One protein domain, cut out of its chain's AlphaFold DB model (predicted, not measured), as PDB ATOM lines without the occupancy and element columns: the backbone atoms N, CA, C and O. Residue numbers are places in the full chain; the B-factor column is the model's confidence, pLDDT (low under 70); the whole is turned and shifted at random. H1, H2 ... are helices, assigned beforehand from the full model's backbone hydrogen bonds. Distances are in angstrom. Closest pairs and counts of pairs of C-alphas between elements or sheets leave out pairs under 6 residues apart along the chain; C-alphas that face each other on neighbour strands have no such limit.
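AT A GLANCE: This is residues 32 to 102 of the 341 residues of the protein "Replication protein" of 'Chrysanthemum coronarium' phytoplasma (UniProt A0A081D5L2). The domain has little regular structure, being mostly winding loops, with H2 and H3 packed together at a steep angle at one end and the short H1 at the other. The long loop of residues 68 to 89 swings out between H2 and H3. The printed part has 71 residues with three named helices, H1, H2 and H3 in that order, and no named strand; 27 residues are in named elements, class all helix. It is only just loose, close to compact, with a radius of gyration of the C-alphas of 13.8 A and spans of 35 by 27 by 22 A.

HOW THE PARTS SIT: H1, residues 40 to 46, is apart from H2, residues 61 to 67, and from H3, residues 90 to 102. H2 and H3 touch, their closest C-alphas, those of Ser 62 and Ala 94, 4.3 A apart. They run opposite ways at a steep tilt of 69 degrees, only just short of about perpendicular. In H1, H2 and H3 every O i to N i+4 pair is within hydrogen-bond range.

IN THESE COORDINATES: H1 begins at C-alpha 40 (132.228, 195.995, 218.398) and is 9.9 A long. H2 is 9.8 A long. H3, 18.4 A, ends at C-alpha 102 (161.330, 182.213, 217.477).

THE WHOLE: The C-alphas farthest apart, those of Asn 48 and Lys 102, are 39.1 A apart. The links H1 to H2 and H2 to H3 are long, 14 and 22 residues. The printed part has no cut, and no printed residue has a pLDDT under 70.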
ATOM      1  N   LEU A  32     141.922 195.285 224.311       93.00
ATOM      2  CA  LEU A  32     141.042 194.611 225.260       93.00
ATOM      3  C   LEU A  32     141.011 193.114 224.960       93.00
ATOM      4  O   LEU A  32     140.912 192.705 223.800       93.00
ATOM      5  N   ARG A  33     141.065 192.296 226.013       91.75
ATOM      6  CA  ARG A  33     140.915 190.841 225.936       91.75
ATOM      7  C   ARG A  33     139.811 190.410 226.892       91.75
ATOM      8  O   ARG A  33     139.900 190.651 228.090       91.75
ATOM      9  N   PHE A  34     138.777 189.783 226.347       92.25
ATOM     10  CA  PHE A  34     137.594 189.370 227.095       92.25
ATOM     11  C   PHE A  34     137.552 187.850 227.265       92.25
ATOM     12  O   PHE A  34     138.051 187.114 226.413       92.25
ATOM     13  N   ASN A  35     136.898 187.384 228.331       92.56
ATOM     14  CA  ASN A  35     136.622 185.957 228.537       92.56
ATOM     15  C   ASN A  35     135.572 185.420 227.549       92.56
ATOM     16  O   ASN A  35     135.581 184.238 227.219       92.56
ATOM     17  N   TYR A  36     134.685 186.295 227.063       92.19
ATOM     18  CA  TYR A  36     133.618 185.973 226.118       92.19
ATOM     19  C   TYR A  36     133.610 186.963 224.953       92.19
ATOM     20  O   TYR A  36     134.155 188.061 225.045       92.19
ATOM     21  N   SER A  37     132.998 186.576 223.835       90.50
ATOM     22  CA  SER A  37     132.905 187.452 222.666       90.50
ATOM     23  C   SER A  37     131.952 188.623 222.923       90.50
ATOM     24  O   SER A  37     130.836 188.420 223.393       90.50
ATOM     25  N   HIS A  38     132.361 189.824 222.515       91.00
ATOM     26  CA  HIS A  38     131.542 191.039 222.532       91.00
ATOM     27  C   HIS A  38     131.396 191.631 221.121       91.00
ATOM     28  O   HIS A  38     132.271 191.453 220.267       91.00
ATOM     29  N   ASP A  39     130.277 192.318 220.882       92.00
ATOM     30  CA  ASP A  39     130.021 193.082 219.655       92.00
ATOM     31  C   ASP A  39     130.829 194.394 219.660       92.00
ATOM     32  O   ASP A  39     130.932 195.053 220.700       92.00
ATOM     33  N   THR A  40     131.406 194.778 218.516       92.50
ATOM     34  CA  THR A  40     132.228 195.995 218.398       92.50
ATOM     35  C   THR A  40     131.417 197.260 218.642       92.50
ATOM     36  O   THR A  40     131.947 198.188 219.246       92.50
ATOM     37  N   LYS A  41     130.121 197.265 218.310       93.50
ATOM     38  CA  LYS A  41     129.219 198.394 218.563       93.50
ATOM     39  C   LYS A  41     129.040 198.653 220.049       93.50
ATOM     40  O   LYS A  41     129.065 199.802 220.478       93.50
ATOM     41  N   ASN A  42     128.909 197.591 220.844       94.38
ATOM     42  CA  ASN A  42     128.787 197.717 222.297       94.38
ATOM     43  C   ASN A  42     130.082 198.271 222.901       94.38
ATOM     44  O   ASN A  42     130.039 199.134 223.770       94.38
ATOM     45  N   ILE A  43     131.235 197.815 222.406       94.19
ATOM     46  CA  ILE A  43     132.536 198.333 222.841       94.19
ATOM     47  C   ILE A  43     132.677 199.810 222.446       94.19
ATOM     48  O   ILE A  43     133.073 200.619 223.277       94.19
ATOM     49  N   ALA A  44     132.312 200.188 221.218       95.31
ATOM     50  CA  ALA A  44     132.357 201.576 220.757       95.31
ATOM     51  C   ALA A  44     131.498 202.498 221.643       95.31
ATOM     52  O   ALA A  44     131.956 203.567 222.047       95.31
ATOM     53  N   GLN A  45     130.309 202.035 222.045       95.25
ATOM     54  CA  GLN A  45     129.448 202.741 223.000       95.25
ATOM     55  C   GLN A  45     130.111 202.936 224.371       95.25
ATOM     56  O   GLN A  45     129.990 204.018 224.939       95.25
ATOM     57  N   TRP A  46     130.846 201.945 224.896       94.94
ATOM     58  CA  TRP A  46     131.555 202.083 226.179       94.94
ATOM     59  C   TRP A  46     132.589 203.215 226.174       94.94
ATOM     60  O   TRP A  46     132.792 203.858 227.199       94.94
ATOM     61  N   PHE A  47     133.221 203.465 225.024       92.31
ATOM     62  CA  PHE A  47     134.210 204.532 224.847       92.31
ATOM     63  C   PHE A  47     133.629 205.808 224.229       92.31
ATOM     64  O   PHE A  47     134.387 206.734 223.947       92.31
ATOM     65  N   ASN A  48     132.308 205.868 224.017       94.62
ATOM     66  CA  ASN A  48     131.632 206.972 223.337       94.62
ATOM     67  C   ASN A  48     132.303 207.342 221.994       94.62
ATOM     68  O   ASN A  48     132.582 208.509 221.722       94.62
ATOM     69  N   THR A  49     132.611 206.325 221.182       93.12
ATOM     70  CA  THR A  49     133.264 206.459 219.870       93.12
ATOM     71  C   THR A  49     132.452 205.775 218.766       93.12
ATOM     72  O   THR A  49     131.476 205.072 219.033       93.12
ATOM     73  N   GLU A  50     132.844 205.982 217.513       91.81
ATOM     74  CA  GLU A  50     132.223 205.350 216.347       91.81
ATOM     75  C   GLU A  50     132.765 203.922 216.109       91.81
ATOM     76  O   GLU A  50     133.914 203.601 216.422       91.81
ATOM     77  N   ASP A  51     131.938 203.043 215.528       88.81
ATOM     78  CA  ASP A  51     132.253 201.615 215.305       88.81
ATOM     79  C   ASP A  51     133.471 201.406 214.380       88.81
ATOM     80  O   ASP A  51     134.206 200.435 214.516       88.81
ATOM     81  N   ASN A  52     133.760 202.355 213.482       89.62
ATOM     82  CA  ASN A  52     134.951 202.343 212.618       89.62
ATOM     83  C   ASN A  52     136.284 202.492 213.386       89.62
ATOM     84  O   ASN A  52     137.326 202.127 212.836       89.62
ATOM     85  N   PHE A  53     136.275 202.983 214.631       90.94
ATOM     86  CA  PHE A  53     137.465 203.056 215.492       90.94
ATOM     87  C   PHE A  53     137.690 201.789 216.322       90.94
ATOM     88  O   PHE A  53     138.719 201.664 216.990       90.94
ATOM     89  N   VAL A  54     136.769 200.824 216.269       94.00
ATOM     90  CA  VAL A  54     136.868 199.558 216.996       94.00
ATOM     91  C   VAL A  54     137.003 198.415 215.999       94.00
ATOM     92  O   VAL A  54     136.209 198.252 215.080       94.00
ATOM     93  N   SER A  55     138.019 197.570 216.167       92.56
ATOM     94  CA  SER A  55     138.194 196.406 215.297       92.56
ATOM     95  C   SER A  55     138.722 195.195 216.049       92.56
ATOM     96  O   SER A  55     139.428 195.303 217.053       92.56
ATOM     97  N   LYS A  56     138.379 194.005 215.544       92.69
ATOM     98  CA  LYS A  56     138.980 192.754 216.010       92.69
ATOM     99  C   LYS A  56     140.414 192.663 215.496       92.69
ATOM    100  O   LYS A  56     140.671 192.865 214.308       92.69
ATOM    101  N   ILE A  57     141.333 192.287 216.378       92.19
ATOM    102  CA  ILE A  57     142.722 192.014 216.006       92.19
ATOM    103  C   ILE A  57     142.733 190.804 215.062       92.19
ATOM    104  O   ILE A  57     142.336 189.707 215.443       92.19
ATOM    105  N   LYS A  58     143.177 191.013 213.815       88.25
ATOM    106  CA  LYS A  58     143.300 189.951 212.797       88.25
ATOM    107  C   LYS A  58     144.577 189.113 212.952       88.25
ATOM    108  O   LYS A  58     144.663 188.025 212.393       88.25
ATOM    109  N   GLY A  59     145.572 189.647 213.661       88.06
ATOM    110  CA  GLY A  59     146.853 188.998 213.942       88.06
ATOM    111  C   GLY A  59     146.929 188.428 215.358       88.06
ATOM    112  O   GLY A  59     145.922 188.042 215.947       88.06
ATOM    113  N   ARG A  60     148.139 188.389 215.924       88.19
ATOM    114  CA  ARG A  60     148.346 187.979 217.316       88.19
ATOM    115  C   ARG A  60     148.219 189.160 218.265       88.19
ATOM    116  O   ARG A  60     148.604 190.280 217.943       88.19
ATOM    117  N   PHE A  61     147.744 188.869 219.471       92.38
ATOM    118  CA  PHE A  61     147.666 189.856 220.542       92.38
ATOM    119  C   PHE A  61     149.051 190.398 220.921       92.38
ATOM    120  O   PHE A  61     149.196 191.598 221.088       92.38
ATOM    121  N   SER A  62     150.091 189.555 220.943       92.56
ATOM    122  CA  SER A  62     151.480 189.962 221.222       92.56
ATOM    123  C   SER A  62     152.005 191.032 220.261       92.56
ATOM    124  O   SER A  62     152.637 191.991 220.697       92.56
ATOM    125  N   ASP A  63     151.709 190.911 218.964       92.62
ATOM    126  CA  ASP A  63     152.106 191.909 217.967       92.62
ATOM    127  C   ASP A  63     151.353 193.234 218.180       92.62
ATOM    128  O   ASP A  63     151.932 194.304 218.011       92.62
ATOM    129  N   ALA A  64     150.084 193.174 218.600       93.69
ATOM    130  CA  ALA A  64     149.305 194.355 218.969       93.69
ATOM    131  C   ALA A  64     149.851 195.023 220.245       93.69
ATOM    132  O   ALA A  64     150.011 196.240 220.277       93.69
ATOM    133  N   LEU A  65     150.233 194.235 221.256       94.69
ATOM    134  CA  LEU A  65     150.836 194.751 222.484       94.69
ATOM    135  C   LEU A  65     152.156 195.486 222.207       94.69
ATOM    136  O   LEU A  65     152.352 196.595 222.689       94.69
ATOM    137  N   MET A  66     153.035 194.925 221.371       93.69
ATOM    138  CA  MET A  66     154.286 195.598 220.983       93.69
ATOM    139  C   MET A  66     154.045 196.867 220.157       93.69
ATOM    140  O   MET A  66     154.867 197.786 220.168       93.69
ATOM    141  N   TYR A  67     152.921 196.931 219.446       93.94
ATOM    142  CA  TYR A  67     152.549 198.087 218.643       93.94
ATOM    143  C   TYR A  67     152.134 199.296 219.502       93.94
ATOM    144  O   TYR A  67     152.286 200.417 219.027       93.94
ATOM    145  N   MET A  68     151.731 199.104 220.774       93.69
ATOM    146  CA  MET A  68     151.462 200.204 221.729       93.69
ATOM    147  C   MET A  68     152.622 201.196 221.835       93.69
ATOM    148  O   MET A  68     152.408 202.377 222.058       93.69
ATOM    149  N   ILE A  69     153.853 200.716 221.667       95.25
ATOM    150  CA  ILE A  69     155.060 201.548 221.706       95.25
ATOM    151  C   ILE A  69     155.816 201.558 220.377       95.25
ATOM    152  O   ILE A  69     156.945 202.031 220.304       95.25
ATOM    153  N   HIS A  70     155.204 201.010 219.324       94.44
ATOM    154  CA  HIS A  70     155.818 200.770 218.018       94.44
ATOM    155  C   HIS A  70     157.102 199.925 218.033       94.44
ATOM    156  O   HIS A  70     157.849 199.938 217.054       94.44
ATOM    157  N   ALA A  71     157.321 199.100 219.060       92.88
ATOM    158  CA  ALA A  71     158.523 198.267 219.180       92.88
ATOM    159  C   ALA A  71     158.687 197.243 218.039       92.88
ATOM    160  O   ALA A  71     159.784 196.748 217.791       92.88
ATOM    161  N   ASN A  72     157.606 196.924 217.320       91.38
ATOM    162  CA  ASN A  72     157.621 196.082 216.120       91.38
ATOM    163  C   ASN A  72     157.596 196.872 214.794       91.38
ATOM    164  O   ASN A  72     157.461 196.271 213.729       91.38
ATOM    165  N   ARG A  73     157.710 198.205 214.841       92.62
ATOM    166  CA  ARG A  73     157.674 199.126 213.696       92.62
ATOM    167  C   ARG A  73     158.771 200.175 213.825       92.62
ATOM    168  O   ARG A  73     158.514 201.317 214.189       92.62
ATOM    169  N   SER A  74     160.002 199.782 213.501       92.38
ATOM    170  CA  SER A  74     161.185 200.653 213.580       92.38
ATOM    171  C   SER A  74     161.116 201.882 212.668       92.38
ATOM    172  O   SER A  74     161.854 202.837 212.866       92.38
ATOM    173  N   ASP A  75     160.236 201.863 211.669       92.50
ATOM    174  CA  ASP A  75     159.942 202.987 210.781       92.50
ATOM    175  C   ASP A  75     159.059 204.073 211.431       92.50
ATOM    176  O   ASP A  75     158.858 205.134 210.840       92.50
ATOM    177  N   LYS A  76     158.521 203.822 212.632       94.12
ATOM    178  CA  LYS A  76     157.666 204.740 213.394       94.12
ATOM    179  C   LYS A  76     158.358 205.258 214.651       94.12
ATOM    180  O   LYS A  76     159.283 204.635 215.173       94.12
ATOM    181  N   HIS A  77     157.853 206.376 215.175       94.56
ATOM    182  CA  HIS A  77     158.284 206.907 216.467       94.56
ATOM    183  C   HIS A  77     158.090 205.864 217.580       94.56
ATOM    184  O   HIS A  77     156.992 205.330 217.732       94.56
ATOM    185  N   GLN A  78     159.147 205.596 218.348       97.19
ATOM    186  CA  GLN A  78     159.145 204.647 219.463       97.19
ATOM    187  C   GLN A  78     158.722 205.364 220.748       97.19
ATOM    188  O   GLN A  78     159.361 206.339 221.141       97.19
ATOM    189  N   TYR A  79     157.657 204.899 221.395       96.56
ATOM    190  CA  TYR A  79     157.185 205.477 222.661       96.56
ATOM    191  C   TYR A  79     157.825 204.767 223.863       96.56
ATOM    192  O   TYR A  79     158.296 203.635 223.745       96.56
ATOM    193  N   ASP A  80     157.871 205.436 225.019       95.38
ATOM    194  CA  ASP A  80     158.422 204.845 226.243       95.38
ATOM    195  C   ASP A  80     157.440 203.808 226.816       95.38
ATOM    196  O   ASP A  80     156.236 204.048 226.922       95.38
ATOM    197  N   GLU A  81     157.961 202.652 227.227       93.31
ATOM    198  CA  GLU A  81     157.202 201.591 227.899       93.31
ATOM    199  C   GLU A  81     156.440 202.101 229.133       93.31
ATOM    200  O   GLU A  81     155.361 201.595 229.440       93.31
ATOM    201  N   LYS A  82     156.976 203.111 229.833       93.75
ATOM    202  CA  LYS A  82     156.367 203.719 231.030       93.75
ATOM    203  C   LYS A  82     155.075 204.478 230.739       93.75
ATOM    204  O   LYS A  82     154.318 204.748 231.667       93.75
ATOM    205  N   GLU A  83     154.820 204.835 229.483       93.75
ATOM    206  CA  GLU A  83     153.588 205.512 229.075       93.75
ATOM    207  C   GLU A  83     152.407 204.538 228.905       93.75
ATOM    208  O   GLU A  83     151.264 204.975 228.743       93.75
ATOM    209  N   VAL A  84     152.660 203.222 228.951       94.56
ATOM    210  CA  VAL A  84     151.627 202.189 228.833       94.56
ATOM    211  C   VAL A  84     150.981 201.924 230.190       94.56
ATOM    212  O   VAL A  84     151.633 201.495 231.141       94.56
ATOM    213  N   VAL A  85     149.662 202.097 230.257       95.44
ATOM    214  CA  VAL A  85     148.844 201.724 231.420       95.44
ATOM    215  C   VAL A  85     148.192 200.370 231.148       95.44
ATOM    216  O   VAL A  85     147.443 200.227 230.186       95.44
ATOM    217  N   SER A  86     148.470 199.376 231.993       95.00
ATOM    218  CA  SER A  86     147.958 198.007 231.847       95.00
ATOM    219  C   SER A  86     147.617 197.396 233.206       95.00
ATOM    220  O   SER A  86     148.298 197.649 234.197       95.00
ATOM    221  N   ASN A  87     146.580 196.557 233.247       94.75
ATOM    222  CA  ASN A  87     146.200 195.772 234.426       94.75
ATOM    223  C   ASN A  87     146.898 194.396 234.501       94.75
ATOM    224  O   ASN A  87     146.587 193.601 235.383       94.75
ATOM    225  N   PHE A  88     147.821 194.107 233.583       92.75
ATOM    226  CA  PHE A  88     148.659 192.907 233.563       92.75
ATOM    227  C   PHE A  88     150.056 193.227 233.010       92.75
ATOM    228  O   PHE A  88     150.266 194.274 232.387       92.75
ATOM    229  N   ASP A  89     151.008 192.312 233.204       92.75
ATOM    230  CA  ASP A  89     152.358 192.424 232.643       92.75
ATOM    231  C   ASP A  89     152.364 192.119 231.136       92.75
ATOM    232  O   ASP A  89     152.676 191.017 230.671       92.75
ATOM    233  N   TRP A  90     151.992 193.138 230.366       92.88
ATOM    234  CA  TRP A  90     151.895 193.069 228.914       92.88
ATOM    235  C   TRP A  90     153.241 192.776 228.243       92.88
ATOM    236  O   TRP A  90     153.276 192.127 227.194       92.88
ATOM    237  N   LYS A  91     154.351 193.224 228.847       90.81
ATOM    238  CA  LYS A  91     155.699 193.066 228.301       90.81
ATOM    239  C   LYS A  91     156.121 191.609 228.367       90.81
ATOM    240  O   LYS A  91     156.514 191.042 227.345       90.81
ATOM    241  N   SER A  92     155.985 190.995 229.540       90.44
ATOM    242  CA  SER A  92     156.298 189.578 229.722       90.44
ATOM    243  C   SER A  92     155.425 188.690 228.835       90.44
ATOM    244  O   SER A  92     155.937 187.753 228.219       90.44
ATOM    245  N   GLU A  93     154.131 189.003 228.690       90.44
ATOM    246  CA  GLU A  93     153.225 188.255 227.805       90.44
ATOM    247  C   GLU A  93     153.646 188.350 226.328       90.44
ATOM    248  O   GLU A  93     153.777 187.326 225.645       90.44
ATOM    249  N   ALA A  94     153.915 189.562 225.831       89.44
ATOM    250  CA  ALA A  94     154.331 189.770 224.446       89.44
ATOM    251  C   ALA A  94     155.675 189.088 224.143       89.44
ATOM    252  O   ALA A  94     155.810 188.382 223.137       89.44
ATOM    253  N   GLN A  95     156.659 189.242 225.034       87.50
ATOM    254  CA  GLN A  95     157.983 188.637 224.888       87.50
ATOM    255  C   GLN A  95     157.930 187.108 224.929       87.50
ATOM    256  O   GLN A  95     158.642 186.455 224.164       87.50
ATOM    257  N   GLN A  96     157.069 186.529 225.769       84.25
ATOM    258  CA  GLN A  96     156.910 185.082 225.858       84.25
ATOM    259  C   GLN A  96     156.365 184.481 224.555       84.25
ATOM    260  O   GLN A  96     156.905 183.481 224.083       84.25
ATOM    261  N   ASP A  97     155.350 185.085 223.929       82.62
ATOM    262  CA  ASP A  97     154.856 184.615 222.625       82.62
ATOM    263  C   ASP A  97     155.915 184.771 221.519       82.62
ATOM    264  O   ASP A  97     156.100 183.856 220.713       82.62
ATOM    265  N   ILE A  98     156.655 185.887 221.491       82.56
ATOM    266  CA  ILE A  98     157.742 186.105 220.519       82.56
ATOM    267  C   ILE A  98     158.841 185.050 220.687       82.56
ATOM    268  O   ILE A  98     159.293 184.464 219.699       82.56
ATOM    269  N   PHE A  99     159.258 184.782 221.924       79.81
ATOM    270  CA  PHE A  99     160.240 183.749 222.239       79.81
ATOM    271  C   PHE A  99     159.754 182.375 221.769       79.81
ATOM    272  O   PHE A  99     160.451 181.695 221.013       79.81
ATOM    273  N   ASN A 100     158.525 182.006 222.135       78.88
ATOM    274  CA  ASN A 100     157.918 180.741 221.738       78.88
ATOM    275  C   ASN A 100     157.891 180.588 220.210       78.88
ATOM    276  O   ASN A 100     158.282 179.546 219.690       78.88
ATOM    277  N   ARG A 101     157.525 181.640 219.468       78.69
ATOM    278  CA  ARG A 101     157.562 181.640 217.996       78.69
ATOM    279  C   ARG A 101     158.970 181.456 217.443       78.69
ATOM    280  O   ARG A 101     159.176 180.597 216.587       78.69
ATOM    281  N   LYS A 102     159.931 182.245 217.932       76.88
ATOM    282  CA  LYS A 102     161.330 182.213 217.477       76.88
ATOM    283  C   LYS A 102     161.926 180.812 217.599       76.88
ATOM    284  O   LYS A 102     162.653 180.376 216.710       76.88
TER     285      LYS A 102